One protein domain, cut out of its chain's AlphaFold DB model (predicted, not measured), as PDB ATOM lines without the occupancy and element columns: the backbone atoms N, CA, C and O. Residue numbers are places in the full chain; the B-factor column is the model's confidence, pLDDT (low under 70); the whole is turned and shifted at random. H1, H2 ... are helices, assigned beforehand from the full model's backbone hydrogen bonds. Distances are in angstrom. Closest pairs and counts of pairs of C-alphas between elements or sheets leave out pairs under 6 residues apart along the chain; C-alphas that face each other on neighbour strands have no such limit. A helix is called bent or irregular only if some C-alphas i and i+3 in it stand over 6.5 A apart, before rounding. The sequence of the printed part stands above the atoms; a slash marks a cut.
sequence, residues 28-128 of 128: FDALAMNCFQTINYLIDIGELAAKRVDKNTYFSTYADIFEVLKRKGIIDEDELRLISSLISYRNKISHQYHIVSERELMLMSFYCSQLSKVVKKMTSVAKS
ATOM      1  N   PHE A  28      -9.388 -13.521 -19.893       83.12
ATOM      2  CA  PHE A  28      -8.038 -12.989 -20.107       83.12
ATOM      3  C   PHE A  28      -6.982 -14.088 -20.045       83.12
ATOM      4  O   PHE A  28      -6.154 -14.202 -20.946       83.12
ATOM      5  N   ASP A  29      -7.066 -14.936 -19.025       82.38
ATOM      6  CA  ASP A  29      -6.136 -16.032 -18.819       82.38
ATOM      7  C   ASP A  29      -6.168 -17.018 -20.007       82.38
ATOM      8  O   ASP A  29      -5.121 -17.436 -20.516       82.38
ATOM      9  N   ALA A  30      -7.370 -17.337 -20.502       86.44
ATOM     10  CA  ALA A  30      -7.571 -18.189 -21.671       86.44
ATOM     11  C   ALA A  30      -7.046 -17.549 -22.966       86.44
ATOM     12  O   ALA A  30      -6.385 -18.217 -23.757       86.44
ATOM     13  N   LEU A  31      -7.293 -16.253 -23.182       87.50
ATOM     14  CA  LEU A  31      -6.796 -15.540 -24.360       87.50
ATOM     15  C   LEU A  31      -5.261 -15.480 -24.378       87.50
ATOM     16  O   LEU A  31      -4.655 -15.699 -25.429       87.50
ATOM     17  N   ALA A  32      -4.633 -15.243 -23.223       87.19
ATOM     18  CA  ALA A  32      -3.180 -15.285 -23.074       87.19
ATOM     19  C   ALA A  32      -2.623 -16.662 -23.436       87.19
ATOM     20  O   ALA A  32      -1.669 -16.751 -24.210       87.19
ATOM     21  N   MET A  33      -3.261 -17.729 -22.953       87.44
ATOM     22  CA  MET A  33      -2.861 -19.097 -23.275       87.44
ATOM     23  C   MET A  33      -3.009 -19.413 -24.768       87.44
ATOM     24  O   MET A  33      -2.088 -19.957 -25.374       87.44
ATOM     25  N   ASN A  34      -4.115 -19.005 -25.393       89.31
ATOM     26  CA  ASN A  34      -4.334 -19.206 -26.825       89.31
ATOM     27  C   ASN A  34      -3.296 -18.459 -27.673       89.31
ATOM     28  O   ASN A  34      -2.768 -19.016 -28.637       89.31
ATOM     29  N   CYS A  35      -2.962 -17.215 -27.310       90.38
ATOM     30  CA  CYS A  35      -1.906 -16.464 -27.988       90.38
ATOM     31  C   CYS A  35      -0.547 -17.145 -27.801       90.38
ATOM     32  O   CYS A  35       0.178 -17.336 -28.772       90.38
ATOM     33  N   PHE A  36      -0.224 -17.574 -26.581       90.75
ATOM     34  CA  PHE A  36       1.016 -18.288 -26.280       90.75
ATOM     35  C   PHE A  36       1.173 -19.561 -27.122       90.75
ATOM     36  O   PHE A  36       2.207 -19.762 -27.757       90.75
ATOM     37  N   GLN A  37       0.131 -20.392 -27.182       91.75
ATOM     38  CA  GLN A  37       0.115 -21.615 -27.988       91.75
ATOM     39  C   GLN A  37       0.218 -21.319 -29.487       91.75
ATOM     40  O   GLN A  37       0.982 -21.979 -30.184       91.75
ATOM     41  N   THR A  38      -0.493 -20.297 -29.969       92.75
ATOM     42  CA  THR A  38      -0.432 -19.863 -31.376       92.75
ATOM     43  C   THR A  38       0.987 -19.456 -31.770       92.75
ATOM     44  O   THR A  38       1.461 -19.826 -32.840       92.75
ATOM     45  N   ILE A  39       1.684 -18.725 -30.898       94.19
ATOM     46  CA  ILE A  39       3.055 -18.272 -31.158       94.19
ATOM     47  C   ILE A  39       4.041 -19.446 -31.094       94.19
ATOM     48  O   ILE A  39       4.948 -19.506 -31.916       94.19
ATOM     49  N   ASN A  40       3.857 -20.411 -30.186       94.00
ATOM     50  CA  ASN A  40       4.676 -21.631 -30.198       94.00
ATOM     51  C   ASN A  40       4.476 -22.423 -31.501       94.00
ATOM     52  O   ASN A  40       5.451 -22.782 -32.146       94.00
ATOM     53  N   TYR A  41       3.231 -22.599 -31.958       93.75
ATOM     54  CA  TYR A  41       2.950 -23.272 -33.231       93.75
ATOM     55  C   TYR A  41       3.573 -22.552 -34.437       93.75
ATOM     56  O   TYR A  41       4.074 -23.184 -35.368       93.75
ATOM     57  N   LEU A  42       3.570 -21.215 -34.420       95.31
ATOM     58  CA  LEU A  42       4.255 -20.398 -35.419       95.31
ATOM     59  C   LEU A  42       5.764 -20.682 -35.447       95.31
ATOM     60  O   LEU A  42       6.329 -20.808 -36.531       95.31
ATOM     61  N   ILE A  43       6.399 -20.774 -34.274       95.56
ATOM     62  CA  ILE A  43       7.823 -21.104 -34.130       95.56
ATOM     63  C   ILE A  43       8.102 -22.499 -34.691       95.56
ATOM     64  O   ILE A  43       9.011 -22.636 -35.505       95.56
ATOM     65  N   ASP A  44       7.287 -23.495 -34.340       94.56
ATOM     66  CA  ASP A  44       7.460 -24.876 -34.805       94.56
ATOM     67  C   ASP A  44       7.391 -24.965 -36.340       94.56
ATOM     68  O   ASP A  44       8.256 -25.561 -36.986       94.56
ATOM     69  N   ILE A  45       6.395 -24.318 -36.961       95.38
ATOM     70  CA  ILE A  45       6.298 -24.241 -38.429       95.38
ATOM     71  C   ILE A  45       7.496 -23.500 -39.021       95.38
ATOM     72  O   ILE A  45       8.035 -23.927 -40.045       95.38
ATOM     73  N   GLY A  46       7.884 -22.379 -38.411       95.69
ATOM     74  CA  GLY A  46       9.024 -21.586 -38.851       95.69
ATOM     75  C   GLY A  46      10.300 -22.417 -38.868       95.69
ATOM     76  O   GLY A  46      11.030 -22.394 -39.856       95.69
ATOM     77  N   GLU A  47      10.533 -23.213 -37.826       95.44
ATOM     78  CA  GLU A  47      11.699 -24.087 -37.720       95.44
ATOM     79  C   GLU A  47      11.700 -25.158 -38.815       95.44
ATOM     80  O   GLU A  47      12.718 -25.364 -39.478       95.44
ATOM     81  N   LEU A  48      10.555 -25.805 -39.057       94.81
ATOM     82  CA  LEU A  48      10.415 -26.788 -40.135       94.81
ATOM     83  C   LEU A  48      10.702 -26.166 -41.508       94.81
ATOM     84  O   LEU A  48      11.460 -26.730 -42.300       94.81
ATOM     85  N   ALA A  49      10.131 -24.992 -41.781       95.56
ATOM     86  CA  ALA A  49      10.356 -24.274 -43.031       95.56
ATOM     87  C   ALA A  49      11.826 -23.849 -43.180       95.56
ATOM     88  O   ALA A  49      12.414 -24.039 -44.245       95.56
ATOM     89  N   ALA A  50      12.443 -23.331 -42.114       95.69
ATOM     90  CA  ALA A  50      13.830 -22.879 -42.118       95.69
ATOM     91  C   ALA A  50      14.795 -24.050 -42.349       95.69
ATOM     92  O   ALA A  50      15.650 -23.973 -43.230       95.69
ATOM     93  N   LYS A  51      14.596 -25.179 -41.654       93.88
ATOM     94  CA  LYS A  51      15.365 -26.418 -41.866       93.88
ATOM     95  C   LYS A  51      15.231 -26.956 -43.288       93.88
ATOM     96  O   LYS A  51      16.157 -27.591 -43.790       93.88
ATOM     97  N   ARG A  52      14.101 -26.712 -43.962       93.94
ATOM     98  CA  ARG A  52      13.908 -27.158 -45.347       93.94
ATOM     99  C   ARG A  52      14.773 -26.381 -46.335       93.94
ATOM    100  O   ARG A  52      15.328 -26.987 -47.253       93.94
ATOM    101  N   VAL A  53      14.913 -25.074 -46.129       93.69
ATOM    102  CA  VAL A  53      15.674 -24.183 -47.021       93.69
ATOM    103  C   VAL A  53      17.128 -23.976 -46.602       93.69
ATOM    104  O   VAL A  53      17.921 -23.452 -47.386       93.69
ATOM    105  N   ASP A  54      17.484 -24.381 -45.383       91.75
ATOM    106  CA  ASP A  54      18.822 -24.229 -44.820       91.75
ATOM    107  C   ASP A  54      19.135 -25.351 -43.802       91.75
ATOM    108  O   ASP A  54      19.074 -25.176 -42.585       91.75
ATOM    109  N   LYS A  55      19.440 -26.550 -44.318       85.94
ATOM    110  CA  LYS A  55      19.578 -27.801 -43.535       85.94
ATOM    111  C   LYS A  55      20.743 -27.824 -42.543       85.94
ATOM    112  O   LYS A  55      20.718 -28.616 -41.607       85.94
ATOM    113  N   ASN A  56      21.763 -27.001 -42.773       85.56
ATOM    114  CA  ASN A  56      23.005 -27.008 -41.995       85.56
ATOM    115  C   ASN A  56      23.062 -25.865 -40.974       85.56
ATOM    116  O   ASN A  56      24.044 -25.750 -40.243       85.56
ATOM    117  N   THR A  57      22.041 -25.007 -40.935       84.44
ATOM    118  CA  THR A  57      22.013 -23.879 -40.008       84.44
ATOM    119  C   THR A  57      21.559 -24.334 -38.625       84.44
ATOM    120  O   THR A  57      20.521 -24.976 -38.466       84.44
ATOM    121  N   TYR A  58      22.342 -23.967 -37.612       86.31
ATOM    122  CA  TYR A  58      21.953 -24.064 -36.211       86.31
ATOM    123  C   TYR A  58      21.240 -22.775 -35.787       86.31
ATOM    124  O   TYR A  58      21.764 -21.683 -36.004       86.31
ATOM    125  N   PHE A  59      20.063 -22.901 -35.173       88.31
ATOM    126  CA  PHE A  59      19.301 -21.768 -34.646       88.31
ATOM    127  C   PHE A  59      19.550 -21.663 -33.142       88.31
ATOM    128  O   PHE A  59      19.157 -22.547 -32.383       88.31
ATOM    129  N   SER A  60      20.216 -20.594 -32.712       87.81
ATOM    130  CA  SER A  60      20.489 -20.337 -31.294       87.81
ATOM    131  C   SER A  60      19.306 -19.669 -30.592       87.81
ATOM    132  O   SER A  60      19.115 -19.832 -29.387       87.81
ATOM    133  N   THR A  61      18.476 -18.953 -31.353       91.25
ATOM    134  CA  THR A  61      17.266 -18.292 -30.868       91.25
ATOM    135  C   THR A  61      16.085 -18.516 -31.809       91.25
ATOM    136  O   THR A  61      16.249 -18.847 -32.982       91.25
ATOM    137  N   TYR A  62      14.867 -18.266 -31.316       92.56
ATOM    138  CA  TYR A  62      13.686 -18.248 -32.181       92.56
ATOM    139  C   TYR A  62      13.756 -17.158 -33.254       92.56
ATOM    140  O   TYR A  62      13.196 -17.347 -34.325       92.56
ATOM    141  N   ALA A  63      14.438 -16.037 -33.000       90.62
ATOM    142  CA  ALA A  63      14.590 -14.976 -33.993       90.62
ATOM    143  C   ALA A  63      15.442 -15.443 -35.183       90.62
ATOM    144  O   ALA A  63      15.082 -15.172 -36.328       90.62
ATOM    145  N   ASP A  64      16.494 -16.230 -34.928       93.31
ATOM    146  CA  ASP A  64      17.385 -16.764 -35.967       93.31
ATOM    147  C   ASP A  64      16.610 -17.551 -37.032       93.31
ATOM    148  O   ASP A  64      16.905 -17.455 -38.222       93.31
ATOM    149  N   ILE A  65      15.586 -18.301 -36.608       96.38
ATOM    150  CA  ILE A  65      14.702 -19.066 -37.498       96.38
ATOM    151  C   ILE A  65      14.082 -18.138 -38.549       96.38
ATOM    152  O   ILE A  65      14.138 -18.411 -39.751       96.38
ATOM    153  N   PHE A  66      13.502 -17.023 -38.107       96.38
ATOM    154  CA  PHE A  66      12.775 -16.107 -38.982       96.38
ATOM    155  C   PHE A  66      13.706 -15.202 -39.794       96.38
ATOM    156  O   PHE A  66      13.381 -14.882 -40.937       96.38
ATOM    157  N   GLU A  67      14.897 -14.884 -39.286       95.62
ATOM    158  CA  GLU A  67      15.946 -14.213 -40.066       95.62
ATOM    159  C   GLU A  67      16.371 -15.043 -41.284       95.62
ATOM    160  O   GLU A  67      16.525 -14.517 -42.391       95.62
ATOM    161  N   VAL A  68      16.498 -16.368 -41.127       96.00
ATOM    162  CA  VAL A  68      16.773 -17.261 -42.263       96.00
ATOM    163  C   VAL A  68      15.635 -17.230 -43.277       96.00
ATOM    164  O   VAL A  68      15.891 -17.089 -44.476       96.00
ATOM    165  N   LEU A  69      14.383 -17.313 -42.824       96.19
ATOM    166  CA  LEU A  69      13.219 -17.268 -43.714       96.19
ATOM    167  C   LEU A  69      13.130 -15.943 -44.482       96.19
ATOM    168  O   LEU A  69      12.834 -15.952 -45.681       96.19
ATOM    169  N   LYS A  70      13.455 -14.822 -43.832       97.25
ATOM    170  CA  LYS A  70      13.525 -13.503 -44.470       97.25
ATOM    171  C   LYS A  70      14.659 -13.426 -45.487       97.25
ATOM    172  O   LYS A  70      14.445 -13.010 -46.623       97.25
ATOM    173  N   ARG A  71      15.860 -13.901 -45.136       95.88
ATOM    174  CA  ARG A  71      17.016 -13.965 -46.053       95.88
ATOM    175  C   ARG A  71      16.724 -14.798 -47.303       95.88
ATOM    176  O   ARG A  71      17.251 -14.501 -48.371       95.88
ATOM    177  N   LYS A  72      15.896 -15.838 -47.182       95.38
ATOM    178  CA  LYS A  72      15.450 -16.685 -48.300       95.38
ATOM    179  C   LYS A  72      14.220 -16.133 -49.039       95.38
ATOM    180  O   LYS A  72      13.750 -16.785 -49.966       95.38
ATOM    181  N   GLY A  73      13.705 -14.962 -48.655       95.44
ATOM    182  CA  GLY A  73      12.576 -14.296 -49.312       95.44
ATOM    183  C   GLY A  73      11.212 -14.946 -49.064       95.44
ATOM    184  O   GLY A  73      10.270 -14.690 -49.808       95.44
ATOM    185  N   ILE A  74      11.092 -15.805 -48.047       96.50
ATOM    186  CA  ILE A  74       9.831 -16.486 -47.706       96.50
ATOM    187  C   ILE A  74       8.910 -15.545 -46.936       96.50
ATOM    188  O   ILE A  74       7.695 -15.569 -47.135       96.50
ATOM    189  N   ILE A  75       9.495 -14.725 -46.066       96.88
ATOM    190  CA  ILE A  75       8.805 -13.650 -45.359       96.88
ATOM    191  C   ILE A  75       9.480 -12.315 -45.660       96.88
ATOM    192  O   ILE A  75      10.666 -12.279 -45.994       96.88
ATOM    193  N   ASP A  76       8.727 -11.229 -45.550       96.50
ATOM    194  CA  ASP A  76       9.261  -9.876 -45.686       96.50
ATOM    195  C   ASP A  76       9.685  -9.268 -44.334       96.50
ATOM    196  O   ASP A  76       9.610  -9.889 -43.271       96.50
ATOM    197  N   GLU A  77      10.197  -8.041 -44.390       96.44
ATOM    198  CA  GLU A  77      10.687  -7.315 -43.220       96.44
ATOM    199  C   GLU A  77       9.557  -6.927 -42.240       96.44
ATOM    200  O   GLU A  77       9.765  -6.915 -41.026       96.44
ATOM    201  N   ASP A  78       8.353  -6.631 -42.740       94.81
ATOM    202  CA  ASP A  78       7.197  -6.318 -41.894       94.81
ATOM    203  C   ASP A  78       6.711  -7.566 -41.153       94.81
ATOM    204  O   ASP A  78       6.441  -7.521 -39.948       94.81
ATOM    205  N   GLU A  79       6.666  -8.699 -41.851       95.81
ATOM    206  CA  GLU A  79       6.356 -10.008 -41.288       95.81
ATOM    207  C   GLU A  79       7.385 -10.398 -40.218       95.81
ATOM    208  O   GLU A  79       6.999 -10.805 -39.121       95.81
ATOM    209  N   LEU A  80       8.681 -10.196 -40.469       95.81
ATOM    210  CA  LEU A  80       9.735 -10.444 -39.482       95.81
ATOM    211  C   LEU A  80       9.563  -9.582 -38.219       95.81
ATOM    212  O   LEU A  80       9.601 -10.107 -37.104       95.81
ATOM    213  N   ARG A  81       9.309  -8.274 -38.364       94.69
ATOM    214  CA  ARG A  81       9.054  -7.373 -37.222       94.69
ATOM    215  C   ARG A  81       7.838  -7.796 -36.400       94.69
ATOM    216  O   ARG A  81       7.877  -7.762 -35.162       94.69
ATOM    217  N   LEU A  82       6.765  -8.203 -37.075       94.06
ATOM    218  CA  LEU A  82       5.552  -8.709 -36.438       94.06
ATOM    219  C   LEU A  82       5.849  -9.971 -35.613       94.06
ATOM    220  O   LEU A  82       5.464 -10.055 -34.445       94.06
ATOM    221  N   ILE A  83       6.565 -10.930 -36.200       95.00
ATOM    222  CA  ILE A  83       6.922 -12.194 -35.546       95.00
ATOM    223  C   ILE A  83       7.844 -11.948 -34.348       95.00
ATOM    224  O   ILE A  83       7.588 -12.470 -33.264       95.00
ATOM    225  N   SER A  84       8.861 -11.095 -34.486       94.00
ATOM    226  CA  SER A  84       9.765 -10.728 -33.386       94.00
ATOM    227  C   SER A  84       9.025 -10.081 -32.212       94.00
ATOM    228  O   SER A  84       9.296 -10.384 -31.043       94.00
ATOM    229  N   SER A  85       8.026  -9.243 -32.507       92.44
ATOM    230  CA  SER A  85       7.143  -8.667 -31.485       92.44
ATOM    231  C   SER A  85       6.354  -9.758 -30.755       92.44
ATOM    232  O   SER A  85       6.291  -9.771 -29.526       92.44
ATOM    233  N   LEU A  86       5.792 -10.717 -31.493       92.62
ATOM    234  CA  LEU A  86       5.058 -11.850 -30.928       92.62
ATOM    235  C   LEU A  86       5.940 -12.768 -30.074       92.62
ATOM    236  O   LEU A  86       5.532 -13.139 -28.976       92.62
ATOM    237  N   ILE A  87       7.160 -13.087 -30.513       92.88
ATOM    238  CA  ILE A  87       8.128 -13.866 -29.722       92.88
ATOM    239  C   ILE A  87       8.430 -13.149 -28.401       92.88
ATOM    240  O   ILE A  87       8.413 -13.771 -27.338       92.88
ATOM    241  N   SER A  88       8.631 -11.831 -28.447       89.50
ATOM    242  CA  SER A  88       8.870 -11.016 -27.250       89.50
ATOM    243  C   SER A  88       7.695 -11.095 -26.273       89.50
ATOM    244  O   SER A  88       7.882 -11.321 -25.074       89.50
ATOM    245  N   TYR A  89       6.465 -10.998 -26.781       88.06
ATOM    246  CA  TYR A  89       5.268 -11.161 -25.963       88.06
ATOM    247  C   TYR A  89       5.118 -12.575 -25.387       88.06
ATOM    248  O   TYR A  89       4.797 -12.728 -24.207       88.06
ATOM    249  N   ARG A  90       5.384 -13.618 -26.181       89.31
ATOM    250  CA  ARG A  90       5.392 -15.017 -25.728       89.31
ATOM    251  C   ARG A  90       6.387 -15.211 -24.586       89.31
ATOM    252  O   ARG A  90       6.052 -15.847 -23.587       89.31
ATOM    253  N   ASN A  91       7.583 -14.634 -24.699       87.56
ATOM    254  CA  ASN A  91       8.603 -14.688 -23.651       87.56
ATOM    255  C   ASN A  91       8.129 -13.979 -22.377       87.56
ATOM    256  O   ASN A  91       8.289 -14.513 -21.278       87.56
ATOM    257  N   LYS A  92       7.449 -12.835 -22.517       85.06
ATOM    258  CA  LYS A  92       6.843 -12.124 -21.385       85.06
ATOM    259  C   LYS A  92       5.775 -12.965 -20.676       85.06
ATOM    260  O   LYS A  92       5.803 -13.055 -19.453       85.06
ATOM    261  N   ILE A  93       4.892 -13.641 -21.417       82.62
ATOM    262  CA  ILE A  93       3.900 -14.567 -20.836       82.62
ATOM    263  C   ILE A  93       4.594 -15.706 -20.072       82.62
ATOM    264  O   ILE A  93       4.188 -16.017 -18.954       82.62
ATOM    265  N   SER A  94       5.648 -16.296 -20.647       76.75
ATOM    266  CA  SER A  94       6.355 -17.448 -20.067       76.75
ATOM    267  C   SER A  94       7.028 -17.151 -18.725       76.75
ATOM    268  O   SER A  94       7.151 -18.050 -17.899       76.75
ATOM    269  N   HIS A  95       7.496 -15.918 -18.516       71.00
ATOM    270  CA  HIS A  95       8.243 -15.534 -17.313       71.00
ATOM    271  C   HIS A  95       7.429 -14.676 -16.335       71.00
ATOM    272  O   HIS A  95       7.745 -14.633 -15.150       71.00
ATOM    273  N   GLN A  96       6.400 -13.970 -16.815       66.06
ATOM    274  CA  GLN A  96       5.703 -12.922 -16.067       66.06
ATOM    275  C   GLN A  96       4.192 -12.919 -16.348       66.06
ATOM    276  O   GLN A  96       3.596 -11.868 -16.591       66.06
ATOM    277  N   TYR A  97       3.542 -14.086 -16.290       60.00
ATOM    278  CA  TYR A  97       2.109 -14.237 -16.593       60.00
ATOM    279  C   TYR A  97       1.197 -13.240 -15.849       60.00
ATOM    280  O   TYR A  97       0.181 -12.802 -16.377       60.00
ATOM    281  N   HIS A  98       1.573 -12.819 -14.637       61.69
ATOM    282  CA  HIS A  98       0.805 -11.857 -13.837       61.69
ATOM    283  C   HIS A  98       0.971 -10.382 -14.248       61.69
ATOM    284  O   HIS A  98       0.288  -9.530 -13.682       61.69
ATOM    285  N   ILE A  99       1.867 -10.073 -15.190       67.69
ATOM    286  CA  ILE A  99       2.275  -8.700 -15.540       67.69
ATOM    287  C   ILE A  99       1.756  -8.274 -16.923       67.69
ATOM    288  O   ILE A  99       1.720  -7.082 -17.220       67.69
ATOM    289  N   VAL A 100       1.321  -9.209 -17.775       74.31
ATOM    290  CA  VAL A 100       0.797  -8.860 -19.106       74.31
ATOM    291  C   VAL A 100      -0.517  -8.095 -18.964       74.31
ATOM    292  O   VAL A 100      -1.497  -8.595 -18.411       74.31
ATOM    293  N   SER A 101      -0.532  -6.860 -19.458       82.31
ATOM    294  CA  SER A 101      -1.705  -5.995 -19.390       82.31
ATOM    295  C   SER A 101      -2.782  -6.403 -20.400       82.31
ATOM    296  O   SER A 101      -2.502  -6.978 -21.452       82.31
ATOM    297  N   GLU A 102      -4.034  -6.028 -20.118       81.50
ATOM    298  CA  GLU A 102      -5.173  -6.214 -21.034       81.50
ATOM    299  C   GLU A 102      -4.900  -5.600 -22.417       81.50
ATOM    300  O   GLU A 102      -5.199  -6.217 -23.437       81.50
ATOM    301  N   ARG A 103      -4.245  -4.434 -22.468       84.94
ATOM    302  CA  ARG A 103      -3.865  -3.774 -23.725       84.94
ATOM    303  C   ARG A 103      -2.830  -4.573 -24.515       84.94
ATOM    304  O   ARG A 103      -2.985  -4.725 -25.724       84.94
ATOM    305  N   GLU A 104      -1.786  -5.064 -23.853       85.75
ATOM    306  CA  GLU A 104      -0.763  -5.892 -24.504       85.75
ATOM    307  C   GLU A 104      -1.380  -7.172 -25.056       85.75
ATOM    308  O   GLU A 104      -1.128  -7.521 -26.204       85.75
ATOM    309  N   LEU A 105      -2.263  -7.818 -24.294       86.19
ATOM    310  CA  LEU A 105      -2.923  -9.036 -24.745       86.19
ATOM    311  C   LEU A 105      -3.844  -8.803 -25.956       86.19
ATOM    312  O   LEU A 105      -3.882  -9.623 -26.872       86.19
ATOM    313  N   MET A 106      -4.550  -7.672 -25.998       85.94
ATOM    314  CA  MET A 106      -5.350  -7.288 -27.166       85.94
ATOM    315  C   MET A 106      -4.477  -7.048 -28.404       85.94
ATOM    316  O   MET A 106      -4.827  -7.503 -29.492       85.94
ATOM    317  N   LEU A 107      -3.320  -6.395 -28.242       87.94
ATOM    318  CA  LEU A 107      -2.353  -6.213 -29.330       87.94
ATOM    319  C   LEU A 107      -1.793  -7.552 -29.819       87.94
ATOM    320  O   LEU A 107      -1.728  -7.782 -31.024       87.94
ATOM    321  N   MET A 108      -1.452  -8.459 -28.903       89.56
ATOM    322  CA  MET A 108      -1.014  -9.811 -29.249       89.56
ATOM    323  C   MET A 108      -2.072 -10.559 -30.056       89.56
ATOM    324  O   MET A 108      -1.759 -11.120 -31.101       89.56
ATOM    325  N   SER A 109      -3.326 -10.551 -29.598       87.94
ATOM    326  CA  SER A 109      -4.433 -11.209 -30.295       87.94
ATOM    327  C   SER A 109      -4.637 -10.634 -31.698       87.94
ATOM    328  O   SER A 109      -4.785 -11.389 -32.662       87.94
ATOM    329  N   PHE A 110      -4.561  -9.306 -31.831       89.69
ATOM    330  CA  PHE A 110      -4.603  -8.636 -33.124       89.69
ATOM    331  C   PHE A 110      -3.455  -9.097 -34.033       89.69
ATOM    332  O   PHE A 110      -3.707  -9.504 -35.164       89.69
ATOM    333  N   TYR A 111      -2.215  -9.134 -33.547       89.44
ATOM    334  CA  TYR A 111      -1.072  -9.607 -34.332       89.44
ATOM    335  C   TYR A 111      -1.180 -11.083 -34.723       89.44
ATOM    336  O   TYR A 111      -0.941 -11.418 -35.883       89.44
ATOM    337  N   CYS A 112      -1.639 -11.953 -33.819       88.75
ATOM    338  CA  CYS A 112      -1.918 -13.354 -34.134       88.75
ATOM    339  C   CYS A 112      -2.920 -13.497 -35.293       88.75
ATOM    340  O   CYS A 112      -2.747 -14.366 -36.146       88.75
ATOM    341  N   SER A 113      -3.929 -12.620 -35.380       86.25
ATOM    342  CA  SER A 113      -4.910 -12.647 -36.478       86.25
ATOM    343  C   SER A 113      -4.299 -12.361 -37.860       86.25
ATOM    344  O   SER A 113      -4.809 -12.835 -38.876       86.25
ATOM    345  N   GLN A 114      -3.175 -11.639 -37.910       88.44
ATOM    346  CA  GLN A 114      -2.492 -11.278 -39.157       88.44
ATOM    347  C   GLN A 114      -1.566 -12.392 -39.676       88.44
ATOM    348  O   GLN A 114      -1.191 -12.392 -40.848       88.44
ATOM    349  N   LEU A 115      -1.247 -13.396 -38.850       87.81
ATOM    350  CA  LEU A 115      -0.292 -14.456 -39.191       87.81
ATOM    351  C   LEU A 115      -0.785 -15.439 -40.257       87.81
ATOM    352  O   LEU A 115       0.011 -16.212 -40.782       87.81
ATOM    353  N   SER A 116      -2.077 -15.443 -40.592       87.69
ATOM    354  CA  SER A 116      -2.657 -16.453 -41.488       87.69
ATOM    355  C   SER A 116      -1.936 -16.559 -42.839       87.69
ATOM    356  O   SER A 116      -1.751 -17.662 -43.355       87.69
ATOM    357  N   LYS A 117      -1.489 -15.429 -43.405       88.38
ATOM    358  CA  LYS A 117      -0.722 -15.396 -44.659       88.38
ATOM    359  C   LYS A 117       0.685 -15.965 -44.468       88.38
ATOM    360  O   LYS A 117       1.092 -16.834 -45.233       88.38
ATOM    361  N   VAL A 118       1.378 -15.532 -43.417       90.06
ATOM    362  CA  VAL A 118       2.736 -15.971 -43.057       90.06
ATOM    363  C   VAL A 118       2.777 -17.483 -42.823       90.06
ATOM    364  O   VAL A 118       3.590 -18.191 -43.414       90.06
ATOM    365  N   VAL A 119       1.839 -18.005 -42.029       91.69
ATOM    366  CA  VAL A 119       1.715 -19.439 -41.736       91.69
ATOM    367  C   VAL A 119       1.508 -20.243 -43.015       91.69
ATOM    368  O   VAL A 119       2.143 -21.285 -43.181       91.69
ATOM    369  N   LYS A 120       0.681 -19.763 -43.954       91.31
ATOM    370  CA  LYS A 120       0.484 -20.434 -45.249       91.31
ATOM    371  C   LYS A 120       1.778 -20.504 -46.060       91.31
ATOM    372  O   LYS A 120       2.100 -21.589 -46.536       91.31
ATOM    373  N   LYS A 121       2.524 -19.396 -46.164       91.75
ATOM    374  CA  LYS A 121       3.820 -19.343 -46.871       91.75
ATOM    375  C   LYS A 121       4.828 -20.335 -46.279       91.75
ATOM    376  O   LYS A 121       5.435 -21.119 -47.003       91.75
ATOM    377  N   MET A 122       4.976 -20.355 -44.954       93.00
ATOM    378  CA  MET A 122       5.910 -21.279 -44.297       93.00
ATOM    379  C   MET A 122       5.450 -22.735 -44.414       93.00
ATOM    380  O   MET A 122       6.260 -23.616 -44.682       93.00
ATOM    381  N   THR A 123       4.146 -22.996 -44.304       92.56
ATOM    382  CA  THR A 123       3.588 -24.349 -44.456       92.56
ATOM    383  C   THR A 123       3.796 -24.903 -45.865       92.56
ATOM    384  O   THR A 123       4.080 -26.091 -46.007       92.56
ATOM    385  N   SER A 124       3.669 -24.081 -46.915       92.00
ATOM    386  CA  SER A 124       3.932 -24.541 -48.285       92.00
ATOM    387  C   SER A 124       5.394 -24.932 -48.484       92.00
ATOM    388  O   SER A 124       5.664 -25.934 -49.135       92.00
ATOM    389  N   VAL A 125       6.321 -24.195 -47.866       92.00
ATOM    390  CA  VAL A 125       7.753 -24.525 -47.889       92.00
ATOM    391  C   VAL A 125       8.036 -25.790 -47.078       92.00
ATOM    392  O   VAL A 125       8.718 -26.685 -47.561       92.00
ATOM    393  N   ALA A 126       7.478 -25.914 -45.875       88.00
ATOM    394  CA  ALA A 126       7.712 -27.069 -45.007       88.00
ATOM    395  C   ALA A 126       7.208 -28.401 -45.602       88.00
ATOM    396  O   ALA A 126       7.727 -29.457 -45.250       88.00
ATOM    397  N   LYS A 127       6.194 -28.359 -46.478       85.56
ATOM    398  CA  LYS A 127       5.637 -29.538 -47.166       85.56
ATOM    399  C   LYS A 127       6.340 -29.896 -48.480       85.56
ATOM    400  O   LYS A 127       6.147 -31.015 -48.952       85.56
ATOM    401  N   SER A 128       7.060 -28.951 -49.089       66.31
ATOM    402  CA  SER A 128       7.858 -29.190 -50.306       66.31
ATOM    403  C   SER A 128       9.066 -30.051 -49.996       66.31
ATOM    404  O   SER A 128       9.534 -30.820 -50.860       66.31
TER     405      SER A 128
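What this domain is: This is residues 28 to 128 of the 128 residues of the protein "DUF86 domain-containing protein" of Candidatus Micrarchaeota archaeon (UniProt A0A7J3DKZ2). One long helix, H1, runs along the length of the domain, and four shorter helices pack on it, mostly crossing it at a slant: H3 and H4 over residues in its first half, H2 and H5 over residues in its second half. H2 and H3 form a helical hairpin, side by side and nearly antiparallel in line; H3 then folds back into H4, and H5 follows H4 after one residue. The printed part has 101 residues with five named helices, in the order H1, H2, H3, H4, H5, and no named strand, and its class is all helix. It is compact, with a radius of gyration of the C-alphas of 13.6 A, and only just elongated, spanning 39 by 25 by 21 A.

Where its parts are: H1, residues 28 to 53, begins at C-alpha 28 at (-8.038, -12.989, -20.107), ends at C-alpha 53 at (15.674, -24.183, -47.021) and is 37.6 A long. H2 is residues 62 to 71. H3, residues 77 to 96, is 28.2 A long. H4, residues 102 to 114, is 19.0 A long. H5, residues 116 to 127, ends at C-alpha 127 at (5.637, -29.538, -47.166). No helix is bent or irregular.

How they stand to each other: H1 is the hub, touching the other four helices. With residues 43 to 50 alone it touches H2 at a steep tilt of 49 degrees, the same way; the closest C-alphas, of Glu 47 and Ile 65, are 5.9 A apart. With residues 32 to 39 alone it touches residues 86 to 93 of H3 at a steep tilt of 50 degrees, opposite ways; the closest C-alphas, of Phe 36 and Arg 90, are 5.5 A apart. With residues 28 to 39 alone it touches H4, the C-alphas of Cys 35 and Ser 109 coming closest at 6.3 A; the tilt of 38 degrees is only just steep. With residues 42 to 53 alone it touches H5 at a steep tilt of 39 degrees, the same way, closest at the C-alphas of Ala 49 and Ala 126, 4.3 A apart. H2 and H3, a hairpin, touch at a shallow tilt of 4 degrees, with the C-alphas of Phe 66 and Leu 80 closest at 6.4 A. H3 and H4, also a hairpin, touch at a steep tilt of 41 degrees, with the C-alphas of Leu 86 and Met 108 closest at 6.6 A. H4 and H5 meet only through their link, and H2 and H4 are apart. Every O i to N i+4 pair is within hydrogen-bond range in H1, H3 and H5; the counts are 5 of 6 in H2 and 8 of 9 in H4.

The domain as a whole: The two C-alphas farthest apart, of His 98 and Ser 128, are 41.0 A from each other. The printed part has no cut and no long link. The mean pLDDT of the printed part is 89.2; residues 96 to 99 and residue 128, the chain's last, are under 70.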